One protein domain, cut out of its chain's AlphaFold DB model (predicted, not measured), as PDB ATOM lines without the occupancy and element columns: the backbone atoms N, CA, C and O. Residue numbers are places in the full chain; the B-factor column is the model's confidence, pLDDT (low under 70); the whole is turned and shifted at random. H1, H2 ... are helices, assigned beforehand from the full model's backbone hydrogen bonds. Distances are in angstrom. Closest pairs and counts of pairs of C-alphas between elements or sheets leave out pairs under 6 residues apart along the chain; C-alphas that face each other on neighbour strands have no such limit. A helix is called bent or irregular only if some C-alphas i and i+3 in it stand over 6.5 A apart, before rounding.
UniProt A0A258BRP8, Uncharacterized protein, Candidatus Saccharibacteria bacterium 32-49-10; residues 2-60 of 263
ATOM      1  N   ALA A   2      95.685 243.817 195.234       70.12
ATOM      2  CA  ALA A   2      96.073 244.477 196.499       70.12
ATOM      3  C   ALA A   2      97.553 244.332 196.950       70.12
ATOM      4  O   ALA A   2      98.107 245.248 197.545       70.12
ATOM      5  N   GLN A   3      98.211 243.195 196.686       76.12
ATOM      6  CA  GLN A   3      99.645 243.024 196.979       76.12
ATOM      7  C   GLN A   3     100.556 243.790 196.010       76.12
ATOM      8  O   GLN A   3     101.594 244.284 196.436       76.12
ATOM      9  N   LEU A   4     100.173 243.892 194.734       78.81
ATOM     10  CA  LEU A   4     100.859 244.726 193.750       78.81
ATOM     11  C   LEU A   4     100.688 246.199 194.125       78.81
ATOM     12  O   LEU A   4     101.686 246.894 194.241       78.81
ATOM     13  N   ASP A   5      99.462 246.625 194.441       80.06
ATOM     14  CA  ASP A   5      99.165 247.996 194.877       80.06
ATOM     15  C   ASP A   5     100.011 248.371 196.101       80.06
ATOM     16  O   ASP A   5     100.680 249.397 196.112       80.06
ATOM     17  N   MET A   6     100.079 247.485 197.104       85.56
ATOM     18  CA  MET A   6     100.961 247.674 198.257       85.56
ATOM     19  C   MET A   6     102.430 247.825 197.834       85.56
ATOM     20  O   MET A   6     103.118 248.701 198.350       85.56
ATOM     21  N   MET A   7     102.937 246.984 196.927       87.00
ATOM     22  CA  MET A   7     104.330 247.070 196.469       87.00
ATOM     23  C   MET A   7     104.614 248.385 195.737       87.00
ATOM     24  O   MET A   7     105.656 248.980 195.997       87.00
ATOM     25  N   LEU A   8     103.689 248.847 194.891       86.00
ATOM     26  CA  LEU A   8     103.782 250.103 194.142       86.00
ATOM     27  C   LEU A   8     103.800 251.316 195.080       86.00
ATOM     28  O   LEU A   8     104.753 252.093 195.070       86.00
ATOM     29  N   GLU A   9     102.803 251.415 195.960       86.81
ATOM     30  CA  GLU A   9     102.629 252.540 196.892       86.81
ATOM     31  C   GLU A   9     103.775 252.647 197.904       86.81
ATOM     32  O   GLU A   9     104.169 253.731 198.325       86.81
ATOM     33  N   THR A  10     104.344 251.509 198.314       89.50
ATOM     34  CA  THR A  10     105.350 251.485 199.386       89.50
ATOM     35  C   THR A  10     106.793 251.453 198.889       89.50
ATOM     36  O   THR A  10     107.709 251.636 199.696       89.50
ATOM     37  N   ARG A  11     107.034 251.257 197.582       86.50
ATOM     38  CA  ARG A  11     108.391 251.221 197.005       86.50
ATOM     39  C   ARG A  11     109.203 252.493 197.285       86.50
ATOM     40  O   ARG A  11     110.357 252.335 197.683       86.50
ATOM     41  N   PRO A  12     108.654 253.722 197.173       87.94
ATOM     42  CA  PRO A  12     109.408 254.948 197.466       87.94
ATOM     43  C   PRO A  12     109.903 255.037 198.917       87.94
ATOM     44  O   PRO A  12     110.897 255.704 199.207       87.94
ATOM     45  N   HIS A  13     109.226 254.341 199.833       88.31
ATOM     46  CA  HIS A  13     109.539 254.323 201.260       88.31
ATOM     47  C   HIS A  13     110.525 253.215 201.650       88.31
ATOM     48  O   HIS A  13     110.909 253.129 202.816       88.31
ATOM     49  N   TYR A  14     110.966 252.378 200.705       87.06
ATOM     50  CA  TYR A  14     111.906 251.284 200.940       87.06
ATOM     51  C   TYR A  14     113.293 251.585 200.356       87.06
ATOM     52  O   TYR A  14     113.447 251.891 199.176       87.06
ATOM     53  N   ARG A  15     114.340 251.442 201.179       83.62
ATOM     54  CA  ARG A  15     115.741 251.744 200.828       83.62
ATOM     55  C   ARG A  15     116.653 250.519 200.974       83.62
ATOM     56  O   ARG A  15     117.732 250.597 201.560       83.62
ATOM     57  N   GLY A  16     116.222 249.359 200.475       77.00
ATOM     58  CA  GLY A  16     117.016 248.119 200.399       77.00
ATOM     59  C   GLY A  16     117.187 247.357 201.721       77.00
ATOM     60  O   GLY A  16     117.038 246.141 201.764       77.00
ATOM     61  N   TYR A  17     117.492 248.053 202.816       79.69
ATOM     62  CA  TYR A  17     117.630 247.459 204.155       79.69
ATOM     63  C   TYR A  17     116.918 248.257 205.250       79.69
ATOM     64  O   TYR A  17     116.925 247.850 206.409       79.69
ATOM     65  N   SER A  18     116.281 249.366 204.888       84.81
ATOM     66  CA  SER A  18     115.483 250.188 205.788       84.81
ATOM     67  C   SER A  18     114.197 250.638 205.108       84.81
ATOM     68  O   SER A  18     114.083 250.613 203.878       84.81
ATOM     69  N   VAL A  19     113.226 251.028 205.927       89.50
ATOM     70  CA  VAL A  19     111.971 251.648 205.502       89.50
ATOM     71  C   VAL A  19     111.774 252.962 206.246       89.50
ATOM     72  O   VAL A  19     112.280 253.124 207.355       89.50
ATOM     73  N   ASP A  20     111.044 253.888 205.637       91.88
ATOM     74  CA  ASP A  20     110.510 255.065 206.319       91.88
ATOM     75  C   ASP A  20     109.265 254.657 207.126       91.88
ATOM     76  O   ASP A  20     108.163 254.543 206.586       91.88
ATOM     77  N   GLU A  21     109.467 254.321 208.403       92.25
ATOM     78  CA  GLU A  21     108.411 253.774 209.268       92.25
ATOM     79  C   GLU A  21     107.257 254.764 209.464       92.25
ATOM     80  O   GLU A  21     106.093 254.367 209.368       92.25
ATOM     81  N   ASP A  22     107.566 256.045 209.669       90.69
ATOM     82  CA  ASP A  22     106.568 257.089 209.918       90.69
ATOM     83  C   ASP A  22     105.689 257.322 208.685       90.69
ATOM     84  O   ASP A  22     104.457 257.403 208.797       90.69
ATOM     85  N   ALA A  23     106.296 257.369 207.494       90.31
ATOM     86  CA  ALA A  23     105.553 257.519 206.247       90.31
ATOM     87  C   ALA A  23     104.626 256.320 205.980       90.31
ATOM     88  O   ALA A  23     103.458 256.503 205.632       90.31
ATOM     89  N   LEU A  24     105.113 255.093 206.206       89.81
ATOM     90  CA  LEU A  24     104.317 253.876 206.015       89.81
ATOM     91  C   LEU A  24     103.150 253.784 206.999       89.81
ATOM     92  O   LEU A  24     102.027 253.486 206.590       89.81
ATOM     93  N   MET A  25     103.391 254.086 208.276       90.62
ATOM     94  CA  MET A  25     102.346 254.081 209.302       90.62
ATOM     95  C   MET A  25     101.285 255.154 209.033       90.62
ATOM     96  O   MET A  25     100.094 254.880 209.181       90.62
ATOM     97  N   THR A  26     101.693 256.341 208.569       91.19
ATOM     98  CA  THR A  26     100.767 257.412 208.152       91.19
ATOM     99  C   THR A  26      99.903 256.981 206.964       91.19
ATOM    100  O   THR A  26      98.712 257.286 206.925       91.19
ATOM    101  N   GLY A  27     100.470 256.212 206.028       84.31
ATOM    102  CA  GLY A  27      99.747 255.603 204.906       84.31
ATOM    103  C   GLY A  27      98.886 254.387 205.276       84.31
ATOM    104  O   GLY A  27      98.238 253.813 204.404       84.31
ATOM    105  N   GLY A  28      98.863 253.975 206.548       87.50
ATOM    106  CA  GLY A  28      98.098 252.816 207.015       87.50
ATOM    107  C   GLY A  28      98.735 251.460 206.687       87.50
ATOM    108  O   GLY A  28      98.049 250.435 206.733       87.50
ATOM    109  N   PHE A  29     100.030 251.428 206.366       88.12
ATOM    110  CA  PHE A  29     100.770 250.204 206.073       88.12
ATOM    111  C   PHE A  29     101.544 249.697 207.295       88.12
ATOM    112  O   PHE A  29     102.203 250.454 208.004       88.12
ATOM    113  N   ASP A  30     101.534 248.378 207.504       89.44
ATOM    114  CA  ASP A  30     102.406 247.741 208.494       89.44
ATOM    115  C   ASP A  30     103.847 247.699 207.965       89.44
ATOM    116  O   ASP A  30     104.178 246.929 207.056       89.44
ATOM    117  N   PHE A  31     104.718 248.530 208.543       89.00
ATOM    118  CA  PHE A  31     106.094 248.699 208.071       89.00
ATOM    119  C   PHE A  31     106.907 247.392 208.080       89.00
ATOM    120  O   PHE A  31     107.756 247.182 207.210       89.00
ATOM    121  N   LYS A  32     106.631 246.468 209.014       90.44
ATOM    122  CA  LYS A  32     107.334 245.175 209.099       90.44
ATOM    123  C   LYS A  32     106.966 244.268 207.932       90.44
ATOM    124  O   LYS A  32     107.847 243.616 207.365       90.44
ATOM    125  N   ASN A  33     105.688 244.209 207.577       89.12
ATOM    126  CA  ASN A  33     105.203 243.430 206.444       89.12
ATOM    127  C   ASN A  33     105.696 244.016 205.120       89.12
ATOM    128  O   ASN A  33     106.181 243.259 204.281       89.12
ATOM    129  N   VAL A  34     105.667 245.344 204.977       88.94
ATOM    130  CA  VAL A  34     106.220 246.048 203.808       88.94
ATOM    131  C   VAL A  34     107.710 245.745 203.640       88.94
ATOM    132  O   VAL A  34     108.128 245.290 202.576       88.94
ATOM    133  N   TYR A  35     108.509 245.904 204.702       91.12
ATOM    134  CA  TYR A  35     109.940 245.591 204.670       91.12
ATOM    135  C   TYR A  35     110.204 244.142 204.239       91.12
ATOM    136  O   TYR A  35     111.055 243.883 203.388       91.12
ATOM    137  N   ARG A  36     109.464 243.180 204.806       90.81
ATOM    138  CA  ARG A  36     109.596 241.759 204.449       90.81
ATOM    139  C   ARG A  36     109.235 241.497 202.988       90.81
ATOM    140  O   ARG A  36     109.945 240.729 202.341       90.81
ATOM    141  N   ALA A  37     108.171 242.121 202.485       89.56
ATOM    142  CA  ALA A  37     107.723 241.966 201.107       89.56
ATOM    143  C   ALA A  37     108.782 242.466 200.112       89.56
ATOM    144  O   ALA A  37     109.227 241.692 199.263       89.56
ATOM    145  N   HIS A  38     109.272 243.702 200.280       90.25
ATOM    146  CA  HIS A  38     110.323 244.266 199.418       90.25
ATOM    147  C   HIS A  38     111.633 243.491 199.509       90.25
ATOM    148  O   HIS A  38     112.236 243.175 198.487       90.25
ATOM    149  N   ARG A  39     112.047 243.086 200.714       90.56
ATOM    150  CA  ARG A  39     113.261 242.278 200.887       90.56
ATOM    151  C   ARG A  39     113.165 240.930 200.175       90.56
ATOM    152  O   ARG A  39     114.160 240.449 199.624       90.56
ATOM    153  N   GLN A  40     111.992 240.299 200.207       90.88
ATOM    154  CA  GLN A  40     111.755 239.041 199.506       90.88
ATOM    155  C   GLN A  40     111.752 239.248 197.987       90.88
ATOM    156  O   GLN A  40     112.374 238.459 197.279       90.88
ATOM    157  N   PHE A  41     111.126 240.320 197.497       89.56
ATOM    158  CA  PHE A  41     111.170 240.713 196.087       89.56
ATOM    159  C   PHE A  41     112.608 240.931 195.600       89.56
ATOM    160  O   PHE A  41     113.053 240.241 194.684       89.56
ATOM    161  N   ASP A  42     113.385 241.766 196.294       89.88
ATOM    162  CA  ASP A  42     114.787 242.037 195.959       89.88
ATOM    163  C   ASP A  42     115.646 240.761 195.943       89.88
ATOM    164  O   ASP A  42     116.609 240.636 195.183       89.88
ATOM    165  N   LYS A  43     115.345 239.802 196.829       91.31
ATOM    166  CA  LYS A  43     116.011 238.494 196.845       91.31
ATOM    167  C   LYS A  43     115.660 237.679 195.596       91.31
ATOM    168  O   LYS A  43     116.558 237.069 195.019       91.31
ATOM    169  N   MET A  44     114.391 237.664 195.188       90.56
ATOM    170  CA  MET A  44     113.944 236.949 193.988       90.56
ATOM    171  C   MET A  44     114.580 237.540 192.729       90.56
ATOM    172  O   MET A  44     115.221 236.793 191.998       90.56
ATOM    173  N   CYS A  45     114.514 238.862 192.540       90.31
ATOM    174  CA  CYS A  45     115.133 239.562 191.408       90.31
ATOM    175  C   CYS A  45     116.623 239.234 191.270       90.31
ATOM    176  O   CYS A  45     117.054 238.758 190.223       90.31
ATOM    177  N   ARG A  46     117.397 239.362 192.357       89.94
ATOM    178  CA  ARG A  46     118.831 239.026 192.338       89.94
ATOM    179  C   ARG A  46     119.097 237.564 191.992       89.94
ATOM    180  O   ARG A  46     120.089 237.265 191.340       89.94
ATOM    181  N   THR A  47     118.218 236.654 192.413       93.88
ATOM    182  CA  THR A  47     118.351 235.221 192.104       93.88
ATOM    183  C   THR A  47     118.201 234.953 190.606       93.88
ATOM    184  O   THR A  47     118.857 234.058 190.085       93.88
ATOM    185  N   ILE A  48     117.384 235.744 189.908       92.94
ATOM    186  CA  ILE A  48     117.180 235.648 188.455       92.94
ATOM    187  C   ILE A  48     118.051 236.635 187.659       92.94
ATOM    188  O   ILE A  48     117.822 236.833 186.472       92.94
ATOM    189  N   GLY A  49     119.061 237.240 188.298       92.06
ATOM    190  CA  GLY A  49     120.013 238.144 187.647       92.06
ATOM    191  C   GLY A  49     119.469 239.539 187.331       92.06
ATOM    192  O   GLY A  49     120.079 240.251 186.540       92.06
ATOM    193  N   LEU A  50     118.347 239.938 187.935       90.88
ATOM    194  CA  LEU A  50     117.785 241.282 187.801       90.88
ATOM    195  C   LEU A  50     118.197 242.162 188.985       90.88
ATOM    196  O   LEU A  50     118.081 241.752 190.144       90.88
ATOM    197  N   GLU A  51     118.621 243.392 188.699       87.25
ATOM    198  CA  GLU A  51     118.857 244.415 189.719       87.25
ATOM    199  C   GLU A  51     117.513 245.064 190.099       87.25
ATOM    200  O   GLU A  51     116.886 245.702 189.254       87.25
ATOM    201  N   PRO A  52     117.036 244.940 191.355       83.06
ATOM    202  CA  PRO A  52     115.721 245.454 191.753       83.06
ATOM    203  C   PRO A  52     115.538 246.964 191.563       83.06
ATOM    204  O   PRO A  52     114.408 247.447 191.582       83.06
ATOM    205  N   ARG A  53     116.637 247.723 191.476       78.19
ATOM    206  CA  ARG A  53     116.627 249.176 191.253       78.19
ATOM    207  C   ARG A  53     116.389 249.558 189.795       78.19
ATOM    208  O   ARG A  53     115.920 250.662 189.553       78.19
ATOM    209  N   ASP A  54     116.683 248.650 188.873       82.81
ATOM    210  CA  ASP A  54     116.514 248.862 187.434       82.81
ATOM    211  C   ASP A  54     115.111 248.443 186.962       82.81
ATOM    212  O   ASP A  54     114.743 248.655 185.809       82.81
ATOM    213  N   ILE A  55     114.319 247.841 187.856       80.12
ATOM    214  CA  ILE A  55     112.937 247.449 187.598       80.12
ATOM    215  C   ILE A  55     112.033 248.623 187.958       80.12
ATOM    216  O   ILE A  55     111.770 248.877 189.137       80.12
ATOM    217  N   ASP A  56     111.533 249.308 186.934       78.25
ATOM    218  CA  ASP A  56     110.394 250.200 187.093       78.25
ATOM    219  C   ASP A  56     109.118 249.361 187.229       78.25
ATOM    220  O   ASP A  56     108.870 248.440 186.448       78.25
ATOM    221  N   LEU A  57     108.330 249.652 188.259       75.62
ATOM    222  CA  LEU A  57     107.048 249.005 188.514       75.62
ATOM    223  C   LEU A  57     105.976 250.086 188.360       75.62
ATOM    224  O   LEU A  57     105.624 250.720 189.352       75.62
ATOM    225  N   PRO A  58     105.486 250.359 187.141       83.75
ATOM    226  CA  PRO A  58     104.320 251.209 186.958       83.75
ATOM    227  C   PRO A  58     103.038 250.458 187.342       83.75
ATOM    228  O   PRO A  58     103.019 249.228 187.461       83.75
ATOM    229  N   TYR A  59     101.936 251.196 187.510       85.06
ATOM    230  CA  TYR A  59     100.620 250.558 187.557       85.06
ATOM    231  C   TYR A  59     100.359 249.841 186.228       85.06
ATOM    232  O   TYR A  59     100.594 250.437 185.172       85.06
ATOM    233  N   PRO A  60      99.865 248.595 186.267       87.06
ATOM    234  CA  PRO A  60      99.568 247.850 185.056       87.06
ATOM    235  C   PRO A  60      98.428 248.513 184.279       87.06
ATOM    236  O   PRO A  60      97.461 249.029 184.846       87.06
TER     237      PRO A  60
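Overview. This is residues 2 to 60 of the 263 residues of an uncharacterized protein of Candidatus Saccharibacteria bacterium 32-49-10 (UniProt A0A258BRP8). What shape does the backbone make? One long helix, H3, forms the base, with H1 crossing its first half nearly at a right angle on one side and the short H2 making a corner at its beginning. From the other end of H3 a tail with no named element, residues 48 to 60, folds back on the side where H1 lies. What is it made of, and how large is it? The printed part has 59 residues with three named helices, in the order H1, H2, H3, and no named strand; its class is all helix. It is compact, with a radius of gyration of the C-alphas of 11.2 A and spans of 34 by 26 by 16 A.

Along the chain. Where is the longest helix? H3 takes residues 31 to 47, from C-alpha 31 at (106.094, 248.699, 208.071) to C-alpha 47 at (118.351, 235.221, 192.104), a length of 24.2 A. Where are the two before it? H1 takes residues 2 to 13, begins with C-alpha 2 at (96.073, 244.477, 196.499) and is 17.3 A long. H2 takes residues 21 to 26 and is 8.5 A long. Is any helix uneven? H1 is irregular: C-alphas 9 and 12 are 7.2 A apart, and its line is a rough one.

Arrangement. How does H1 stand to H3? They touch, H1 with residues 6 to 11 alone and H3 with residues 34 to 38 alone; their closest C-alphas are those of Thr 10 and Val 34, 7.1 A apart. Their lines are about perpendicular, at 87 degrees. How does H2 stand to H3? They touch only at the corner by their link, and only just, with 3 pairs of C-alphas within 8 A; the closest are those of Glu 21 and Phe 31, 5.7 A apart. They run opposite ways at a steep tilt of 60 degrees. And H1 to H2? They only just touch, with 3 pairs of C-alphas within 8 A, the closest those of His 13 and Leu 24 at 7.1 A; they run opposite ways at a steep tilt of 54 degrees. What do the backbones show? In H2 and H3 every O i to N i+4 pair is within hydrogen-bond range, and in H1 6 of 8 are.

Size, cuts and confidence. How far does it reach? The two C-alphas farthest apart are those of Thr 26 and Gly 49, at 34.1 A. How are the helices linked? The link from H2 to H3 is tight, and that from H1 to H2 is short; the printed part has no cut. How sure is the model? The mean pLDDT of the printed part is 86.8, and no printed residue is under 70.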